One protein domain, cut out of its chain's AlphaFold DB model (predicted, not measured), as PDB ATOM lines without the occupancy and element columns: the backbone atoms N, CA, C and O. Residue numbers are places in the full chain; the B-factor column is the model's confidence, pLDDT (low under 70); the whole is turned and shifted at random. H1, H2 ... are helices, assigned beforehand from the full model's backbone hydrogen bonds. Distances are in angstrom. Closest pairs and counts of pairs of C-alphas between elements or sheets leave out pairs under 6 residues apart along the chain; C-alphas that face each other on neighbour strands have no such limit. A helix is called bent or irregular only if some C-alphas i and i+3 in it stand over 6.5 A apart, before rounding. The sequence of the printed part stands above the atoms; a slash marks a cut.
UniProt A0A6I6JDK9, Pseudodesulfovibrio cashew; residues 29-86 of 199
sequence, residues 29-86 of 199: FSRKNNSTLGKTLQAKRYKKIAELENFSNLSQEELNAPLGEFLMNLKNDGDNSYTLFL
ATOM      1  N   PHE A  29      57.635  27.747 181.994       98.38
ATOM      2  CA  PHE A  29      56.791  27.100 182.992       98.38
ATOM      3  C   PHE A  29      56.678  25.583 182.756       98.38
ATOM      4  O   PHE A  29      56.715  24.828 183.728       98.38
ATOM      5  N   SER A  30      56.651  25.130 181.494       98.31
ATOM      6  CA  SER A  30      56.476  23.715 181.125       98.31
ATOM      7  C   SER A  30      57.577  22.809 181.678       98.31
ATOM      8  O   SER A  30      57.368  21.637 181.972       98.31
ATOM      9  N   ARG A  31      58.760  23.376 181.925       97.88
ATOM     10  CA  ARG A  31      59.927  22.653 182.445       97.88
ATOM     11  C   ARG A  31      59.846  22.400 183.957       97.88
ATOM     12  O   ARG A  31      60.801  21.897 184.551       97.88
ATOM     13  N   LYS A  32      58.755  22.785 184.630       96.00
ATOM     14  CA  LYS A  32      58.567  22.534 186.063       96.00
ATOM     15  C   LYS A  32      58.173  21.076 186.316       96.00
ATOM     16  O   LYS A  32      57.004  20.717 186.259       96.00
ATOM     17  N   ASN A  33      59.155  20.275 186.715       94.81
ATOM     18  CA  ASN A  33      58.997  18.841 186.980       94.81
ATOM     19  C   ASN A  33      59.170  18.434 188.457       94.81
ATOM     20  O   ASN A  33      58.989  17.278 188.814       94.81
ATOM     21  N   ASN A  34      59.505  19.375 189.343       93.25
ATOM     22  CA  ASN A  34      59.779  19.095 190.759       93.25
ATOM     23  C   ASN A  34      58.538  19.146 191.676       93.25
ATOM     24  O   ASN A  34      58.664  19.230 192.898       93.25
ATOM     25  N   SER A  35      57.340  19.184 191.094       95.25
ATOM     26  CA  SER A  35      56.057  19.117 191.796       95.25
ATOM     27  C   SER A  35      54.993  18.598 190.840       95.25
ATOM     28  O   SER A  35      55.019  18.942 189.659       95.25
ATOM     29  N   THR A  36      54.045  17.832 191.368       97.94
ATOM     30  CA  THR A  36      52.874  17.380 190.618       97.94
ATOM     31  C   THR A  36      51.759  18.424 190.650       97.94
ATOM     32  O   THR A  36      51.796  19.368 191.460       97.94
ATOM     33  N   LEU A  37      50.761  18.254 189.783       97.56
ATOM     34  CA  LEU A  37      49.542  19.059 189.782       97.56
ATOM     35  C   LEU A  37      48.800  18.963 191.122       97.56
ATOM     36  O   LEU A  37      48.562  19.988 191.763       97.56
ATOM     37  N   GLY A  38      48.533  17.748 191.605       97.06
ATOM     38  CA  GLY A  38      47.784  17.516 192.841       97.06
ATOM     39  C   GLY A  38      48.443  18.156 194.065       97.06
ATOM     40  O   GLY A  38      47.783  18.857 194.833       97.06
ATOM     41  N   LYS A  39      49.772  18.032 194.204       97.12
ATOM     42  CA  LYS A  39      50.523  18.713 195.276       97.12
ATOM     43  C   LYS A  39      50.398  20.237 195.188       97.12
ATOM     44  O   LYS A  39      50.381  20.922 196.208       97.12
ATOM     45  N   THR A  40      50.336  20.777 193.974       97.06
ATOM     46  CA  THR A  40      50.225  22.221 193.743       97.06
ATOM     47  C   THR A  40      48.838  22.735 194.110       97.06
ATOM     48  O   THR A  40      48.740  23.743 194.805       97.06
ATOM     49  N   LEU A  41      47.781  22.022 193.716       97.12
ATOM     50  CA  LEU A  41      46.388  22.375 194.009       97.12
ATOM     51  C   LEU A  41      46.079  22.401 195.516       97.12
ATOM     52  O   LEU A  41      45.278  23.216 195.969       97.12
ATOM     53  N   GLN A  42      46.779  21.591 196.313       95.75
ATOM     54  CA  GLN A  42      46.676  21.612 197.777       95.75
ATOM     55  C   GLN A  42      47.282  22.871 198.422       95.75
ATOM     56  O   GLN A  42      46.974  23.198 199.572       95.75
ATOM     57  N   ALA A  43      48.162  23.598 197.727       95.75
ATOM     58  CA  ALA A  43      48.796  24.778 198.295       95.75
ATOM     59  C   ALA A  43      47.812  25.957 198.377       95.75
ATOM     60  O   ALA A  43      47.062  26.245 197.447       95.75
ATOM     61  N   LYS A  44      47.885  26.728 199.472       95.00
ATOM     62  CA  LYS A  44      46.972  27.853 199.770       95.00
ATOM     63  C   LYS A  44      46.757  28.818 198.595       95.00
ATOM     64  O   LYS A  44      45.644  29.299 198.403       95.00
ATOM     65  N   ARG A  45      47.806  29.111 197.817       94.44
ATOM     66  CA  ARG A  45      47.737  30.028 196.662       94.44
ATOM     67  C   ARG A  45      46.927  29.480 195.477       94.44
ATOM     68  O   ARG A  45      46.488  30.280 194.661       94.44
ATOM     69  N   TYR A  46      46.711  28.167 195.409       96.44
ATOM     70  CA  TYR A  46      46.018  27.480 194.315       96.44
ATOM     71  C   TYR A  46      44.668  26.885 194.732       96.44
ATOM     72  O   TYR A  46      43.965  26.349 193.885       96.44
ATOM     73  N   LYS A  47      44.255  27.035 195.997       93.62
ATOM     74  CA  LYS A  47      43.004  26.455 196.510       93.62
ATOM     75  C   LYS A  47      41.776  26.822 195.664       93.62
ATOM     76  O   LYS A  47      40.996  25.952 195.317       93.62
ATOM     77  N   LYS A  48      41.659  28.093 195.260       94.62
ATOM     78  CA  LYS A  48      40.558  28.554 194.393       94.62
ATOM     79  C   LYS A  48      40.561  27.897 193.012       94.62
ATOM     80  O   LYS A  48      39.516  27.802 192.398       94.62
ATOM     81  N   ILE A  49      41.733  27.504 192.514       95.69
ATOM     82  CA  ILE A  49      41.870  26.828 191.221       95.69
ATOM     83  C   ILE A  49      41.425  25.374 191.370       95.69
ATOM     84  O   ILE A  49      40.705  24.883 190.518       95.69
ATOM     85  N   ALA A  50      41.771  24.721 192.483       94.12
ATOM     86  CA  ALA A  50      41.356  23.346 192.779       94.12
ATOM     87  C   ALA A  50      39.830  23.165 192.862       94.12
ATOM     88  O   ALA A  50      39.330  22.066 192.658       94.12
ATOM     89  N   GLU A  51      39.104  24.237 193.181       93.81
ATOM     90  CA  GLU A  51      37.641  24.260 193.288       93.81
ATOM     91  C   GLU A  51      36.941  24.521 191.940       93.81
ATOM     92  O   GLU A  51      35.718  24.422 191.869       93.81
ATOM     93  N   LEU A  52      37.677  24.868 190.874       93.75
ATOM     94  CA  LEU A  52      37.088  25.063 189.546       93.75
ATOM     95  C   LEU A  52      36.746  23.716 188.910       93.75
ATOM     96  O   LEU A  52      37.496  22.754 189.058       93.75
ATOM     97  N   GLU A  53      35.668  23.687 188.129       88.12
ATOM     98  CA  GLU A  53      35.148  22.478 187.472       88.12
ATOM     99  C   GLU A  53      36.217  21.727 186.662       88.12
ATOM    100  O   GLU A  53      36.338  20.508 186.777       88.12
ATOM    101  N   ASN A  54      37.072  22.462 185.942       88.00
ATOM    102  CA  ASN A  54      38.165  21.903 185.137       88.00
ATOM    103  C   ASN A  54      39.243  21.179 185.969       88.00
ATOM    104  O   ASN A  54      40.047  20.441 185.411       88.00
ATOM    105  N   PHE A  55      39.302  21.403 187.285       93.69
ATOM    106  CA  PHE A  55      40.338  20.845 188.162       93.69
ATOM    107  C   PHE A  55      39.780  20.023 189.332       93.69
ATOM    108  O   PHE A  55      40.541  19.303 189.980       93.69
ATOM    109  N   SER A  56      38.474  20.093 189.609       90.69
ATOM    110  CA  SER A  56      37.850  19.403 190.744       90.69
ATOM    111  C   SER A  56      37.637  17.905 190.510       90.69
ATOM    112  O   SER A  56      37.548  17.153 191.477       90.69
ATOM    113  N   ASN A  57      37.569  17.470 189.246       91.38
ATOM    114  CA  ASN A  57      37.251  16.091 188.850       91.38
ATOM    115  C   ASN A  57      38.400  15.388 188.106       91.38
ATOM    116  O   ASN A  57      38.163  14.450 187.346       91.38
ATOM    117  N   LEU A  58      39.639  15.847 188.306       94.56
ATOM    118  CA  LEU A  58      40.819  15.255 187.673       94.56
ATOM    119  C   LEU A  58      41.059  13.824 188.159       94.56
ATOM    120  O   LEU A  58      40.940  13.514 189.349       94.56
ATOM    121  N   SER A  59      41.465  12.964 187.234       95.81
ATOM    122  CA  SER A  59      41.902  11.606 187.529       95.81
ATOM    123  C   SER A  59      43.177  11.591 188.383       95.81
ATOM    124  O   SER A  59      43.957  12.545 188.442       95.81
ATOM    125  N   GLN A  60      43.436  10.457 189.038       96.00
ATOM    126  CA  GLN A  60      44.656  10.284 189.829       96.00
ATOM    127  C   GLN A  60      45.929  10.376 188.970       96.00
ATOM    128  O   GLN A  60      46.970  10.806 189.470       96.00
ATOM    129  N   GLU A  61      45.845   9.989 187.697       96.62
ATOM    130  CA  GLU A  61      46.929  10.119 186.724       96.62
ATOM    131  C   GLU A  61      47.259  11.593 186.465       96.62
ATOM    132  O   GLU A  61      48.403  12.006 186.658       96.62
ATOM    133  N   GLU A  62      46.252  12.418 186.166       96.62
ATOM    134  CA  GLU A  62      46.419  13.864 185.960       96.62
ATOM    135  C   GLU A  62      46.953  14.569 187.212       96.62
ATOM    136  O   GLU A  62      47.859  15.400 187.137       96.62
ATOM    137  N   LEU A  63      46.458  14.203 188.397       97.12
ATOM    138  CA  LEU A  63      46.952  14.757 189.662       97.12
ATOM    139  C   LEU A  63      48.421  14.392 189.936       97.12
ATOM    140  O   LEU A  63      49.128  15.157 190.607       97.12
ATOM    141  N   ASN A  64      48.885  13.249 189.431       97.62
ATOM    142  CA  ASN A  64      50.267  12.793 189.561       97.62
ATOM    143  C   ASN A  64      51.187  13.333 188.459       97.62
ATOM    144  O   ASN A  64      52.408  13.275 188.625       97.62
ATOM    145  N   ALA A  65      50.635  13.904 187.386       97.56
ATOM    146  CA  ALA A  65      51.415  14.474 186.299       97.56
ATOM    147  C   ALA A  65      52.329  15.617 186.793       97.56
ATOM    148  O   ALA A  65      51.944  16.396 187.684       97.56
ATOM    149  N   PRO A  66      53.545  15.758 186.228       98.25
ATOM    150  CA  PRO A  66      54.383  16.926 186.459       98.25
ATOM    151  C   PRO A  66      53.624  18.208 186.107       98.25
ATOM    152  O   PRO A  66      53.055  18.324 185.025       98.25
ATOM    153  N   LEU A  67      53.639  19.196 187.006       98.25
ATOM    154  CA  LEU A  67      52.830  20.407 186.833       98.25
ATOM    155  C   LEU A  67      53.116  21.113 185.501       98.25
ATOM    156  O   LEU A  67      52.191  21.550 184.833       98.25
ATOM    157  N   GLY A  68      54.388  21.262 185.132       98.38
ATOM    158  CA  GLY A  68      54.757  21.940 183.894       98.38
ATOM    159  C   GLY A  68      54.240  21.221 182.647       98.38
ATOM    160  O   GLY A  68      53.715  21.875 181.752       98.38
ATOM    161  N   GLU A  69      54.330  19.893 182.621       98.44
ATOM    162  CA  GLU A  69      53.855  19.066 181.509       98.44
ATOM    163  C   GLU A  69      52.337  19.167 181.351       98.44
ATOM    164  O   GLU A  69      51.853  19.477 180.268       98.44
ATOM    165  N   PHE A  70      51.594  19.024 182.452       98.25
ATOM    166  CA  PHE A  70      50.138  19.153 182.438       98.25
ATOM    167  C   PHE A  70      49.685  20.518 181.894       98.25
ATOM    168  O   PHE A  70      48.826  20.590 181.021       98.25
ATOM    169  N   LEU A  71      50.307  21.611 182.353       98.44
ATOM    170  CA  LEU A  71      49.986  22.954 181.853       98.44
ATOM    171  C   LEU A  71      50.367  23.153 180.381       98.44
ATOM    172  O   LEU A  71      49.700  23.913 179.684       98.44
ATOM    173  N   MET A  72      51.433  22.500 179.910       98.62
ATOM    174  CA  MET A  72      51.824  22.557 178.502       98.62
ATOM    175  C   MET A  72      50.795  21.858 177.612       98.62
ATOM    176  O   MET A  72      50.472  22.376 176.548       98.62
ATOM    177  N   ASN A  73      50.245  20.728 178.065       98.19
ATOM    178  CA  ASN A  73      49.188  20.023 177.340       98.19
ATOM    179  C   ASN A  73      47.938  20.899 177.208       98.19
ATOM    180  O   ASN A  73      47.495  21.134 176.090       98.19
ATOM    181  N   LEU A  74      47.477  21.517 178.304       97.94
ATOM    182  CA  LEU A  74      46.366  22.480 178.255       97.94
ATOM    183  C   LEU A  74      46.615  23.612 177.247       97.94
ATOM    184  O   LEU A  74      45.735  23.950 176.461       97.94
ATOM    185  N   LYS A  75      47.828  24.182 177.235       98.31
ATOM    186  CA  LYS A  75      48.195  25.230 176.274       98.31
ATOM    187  C   LYS A  75      48.143  24.729 174.827       98.31
ATOM    188  O   LYS A  75      47.625  25.438 173.968       98.31
ATOM    189  N   ASN A  76      48.669  23.534 174.560       98.31
ATOM    190  CA  ASN A  76      48.654  22.925 173.227       98.31
ATOM    191  C   ASN A  76      47.231  22.613 172.745       98.31
ATOM    192  O   ASN A  76      46.955  22.741 171.554       98.31
ATOM    193  N   ASP A  77      46.332  22.287 173.673       97.88
ATOM    194  CA  ASP A  77      44.913  22.044 173.405       97.88
ATOM    195  C   ASP A  77      44.098  23.347 173.267       97.88
ATOM    196  O   ASP A  77      42.904  23.320 172.973       97.88
ATOM    197  N   GLY A  78      44.732  24.510 173.463       97.56
ATOM    198  CA  GLY A  78      44.082  25.821 173.410       97.56
ATOM    199  C   GLY A  78      43.254  26.169 174.652       97.56
ATOM    200  O   GLY A  78      42.533  27.171 174.639       97.56
ATOM    201  N   ASP A  79      43.352  25.393 175.733       96.81
ATOM    202  CA  ASP A  79      42.685  25.694 176.998       96.81
ATOM    203  C   ASP A  79      43.473  26.739 177.794       96.81
ATOM    204  O   ASP A  79      44.477  26.443 178.433       96.81
ATOM    205  N   ASN A  80      42.966  27.971 177.844       96.62
ATOM    206  CA  ASN A  80      43.583  29.081 178.577       96.62
ATOM    207  C   ASN A  80      43.591  28.920 180.111       96.62
ATOM    208  O   ASN A  80      44.176  29.758 180.808       96.62
ATOM    209  N   SER A  81      42.984  27.869 180.665       96.81
ATOM    210  CA  SER A  81      42.966  27.603 182.105       96.81
ATOM    211  C   SER A  81      44.373  27.413 182.696       96.81
ATOM    212  O   SER A  81      44.580  27.720 183.875       96.81
ATOM    213  N   TYR A  82      45.386  27.045 181.893       97.88
ATOM    214  CA  TYR A  82      46.778  26.950 182.365       97.88
ATOM    215  C   TYR A  82      47.316  28.283 182.910       97.88
ATOM    216  O   TYR A  82      48.105  28.302 183.861       97.88
ATOM    217  N   THR A  83      46.854  29.411 182.357       97.69
ATOM    218  CA  THR A  83      47.275  30.758 182.778       97.69
ATOM    219  C   THR A  83      46.890  31.042 184.230       97.69
ATOM    220  O   THR A  83      47.567  31.804 184.921       97.69
ATOM    221  N   LEU A  84      45.873  30.348 184.758       97.62
ATOM    222  CA  LEU A  84      45.459  30.455 186.153       97.62
ATOM    223  C   LEU A  84      46.552  30.000 187.123       97.62
ATOM    224  O   LEU A  84      46.483  30.362 188.294       97.62
ATOM    225  N   PHE A  85      47.567  29.257 186.690       98.19
ATOM    226  CA  PHE A  85      48.691  28.854 187.541       98.19
ATOM    227  C   PHE A  85      49.877  29.816 187.468       98.19
ATOM    228  O   PHE A  85      50.765  29.774 188.330       98.19
ATOM    229  N   LEU A  86      49.898  30.683 186.460       98.44
ATOM    230  CA  LEU A  86      51.014  31.558 186.150       98.44
ATOM    231  C   LEU A  86      50.806  32.951 186.749       98.44
ATOM    232  O   LEU A  86      49.691  33.358 187.074       98.44
TER     233      LEU A  86
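This is residues 29 to 86 of the 199 residues of a protein of Pseudodesulfovibrio cashew (UniProt A0A6I6JDK9). Six short helices, strung together with tight links, are wound into a rounded cluster about a shared middle. H5 and H6 fold back on each other as a helical hairpin on one side, and H1 to H4 make up the other side, with H2 and H4 packed on H1 and H3 reaching no clear contact with any other helix. The printed part has 58 residues with six named helices, H1 to H6 in order along the chain, and no named strand; the class is all helix. The whole is compact, with a radius of gyration of the C-alphas of 10.2 A and spans of 24 by 23 by 21 A.

Residues 29 to 36 come before the first named helix. H1, residues 37 to 41, begins with C-alpha 37 at (49.542, 19.059, 189.782). H2 holds residues 44 to 50 and is 10.0 A from first to last C-alpha; it is irregular, with C-alphas 45 and 48 being 7.7 A apart. H3 holds residues 53 to 56 and H4 residues 60 to 64. H5, residues 67 to 76, is the longest helix, 14.5 A, and begins with C-alpha 67 at (52.830, 20.407, 186.833). H6, residues 80 to 85, measures 10.3 A and ends with C-alpha 85 at (48.691, 28.854, 187.541).

H1 is the hub and touches three helices. H1 and H2 touch only at the corner by their link, the closest C-alphas being those of Leu 41 and Ala 50, 5.3 A apart. H1 touches H4, where the C-alphas of Gly 38 and Leu 63 come closest at 4.3 A. H1 and H5 only just touch, with 3 pairs of C-alphas within 8 A; the closest are those of Leu 37 and Leu 67, at 4.6 A. H5 and H6 touch as a hairpin, at a shallow tilt of 22 degrees, opposite ways, with the C-alphas of Leu 71 and Tyr 82 closest at 5.1 A. H2 and H6 are close but not clearly touching, their closest C-alphas being those of Ile 49 and Leu 84, 7.2 A apart. H3 is close to H2 but not clearly touching it, with the C-alphas of Ala 50 and Ser 56 closest at 5.7 A. H3 and H4 are apart. Every O i to N i+4 pair is within hydrogen-bond range in H1, H4 and H5, and H3 is too short for such a pair. The count is 1 of 3 in H2 and 0 of 2 in H6, beside O i to N i+3 counts of 2 of 4 and 3 of 3.

The two C-alphas farthest apart are those of Lys 44 and Asp 77, at 27.1 A, while those of Phe 29 and Leu 86, the first and last printed, are 8.0 A apart. The printed part has no cut, and no link between helices is long. The mean pLDDT of the printed part is 96.2, and no printed residue is under 70.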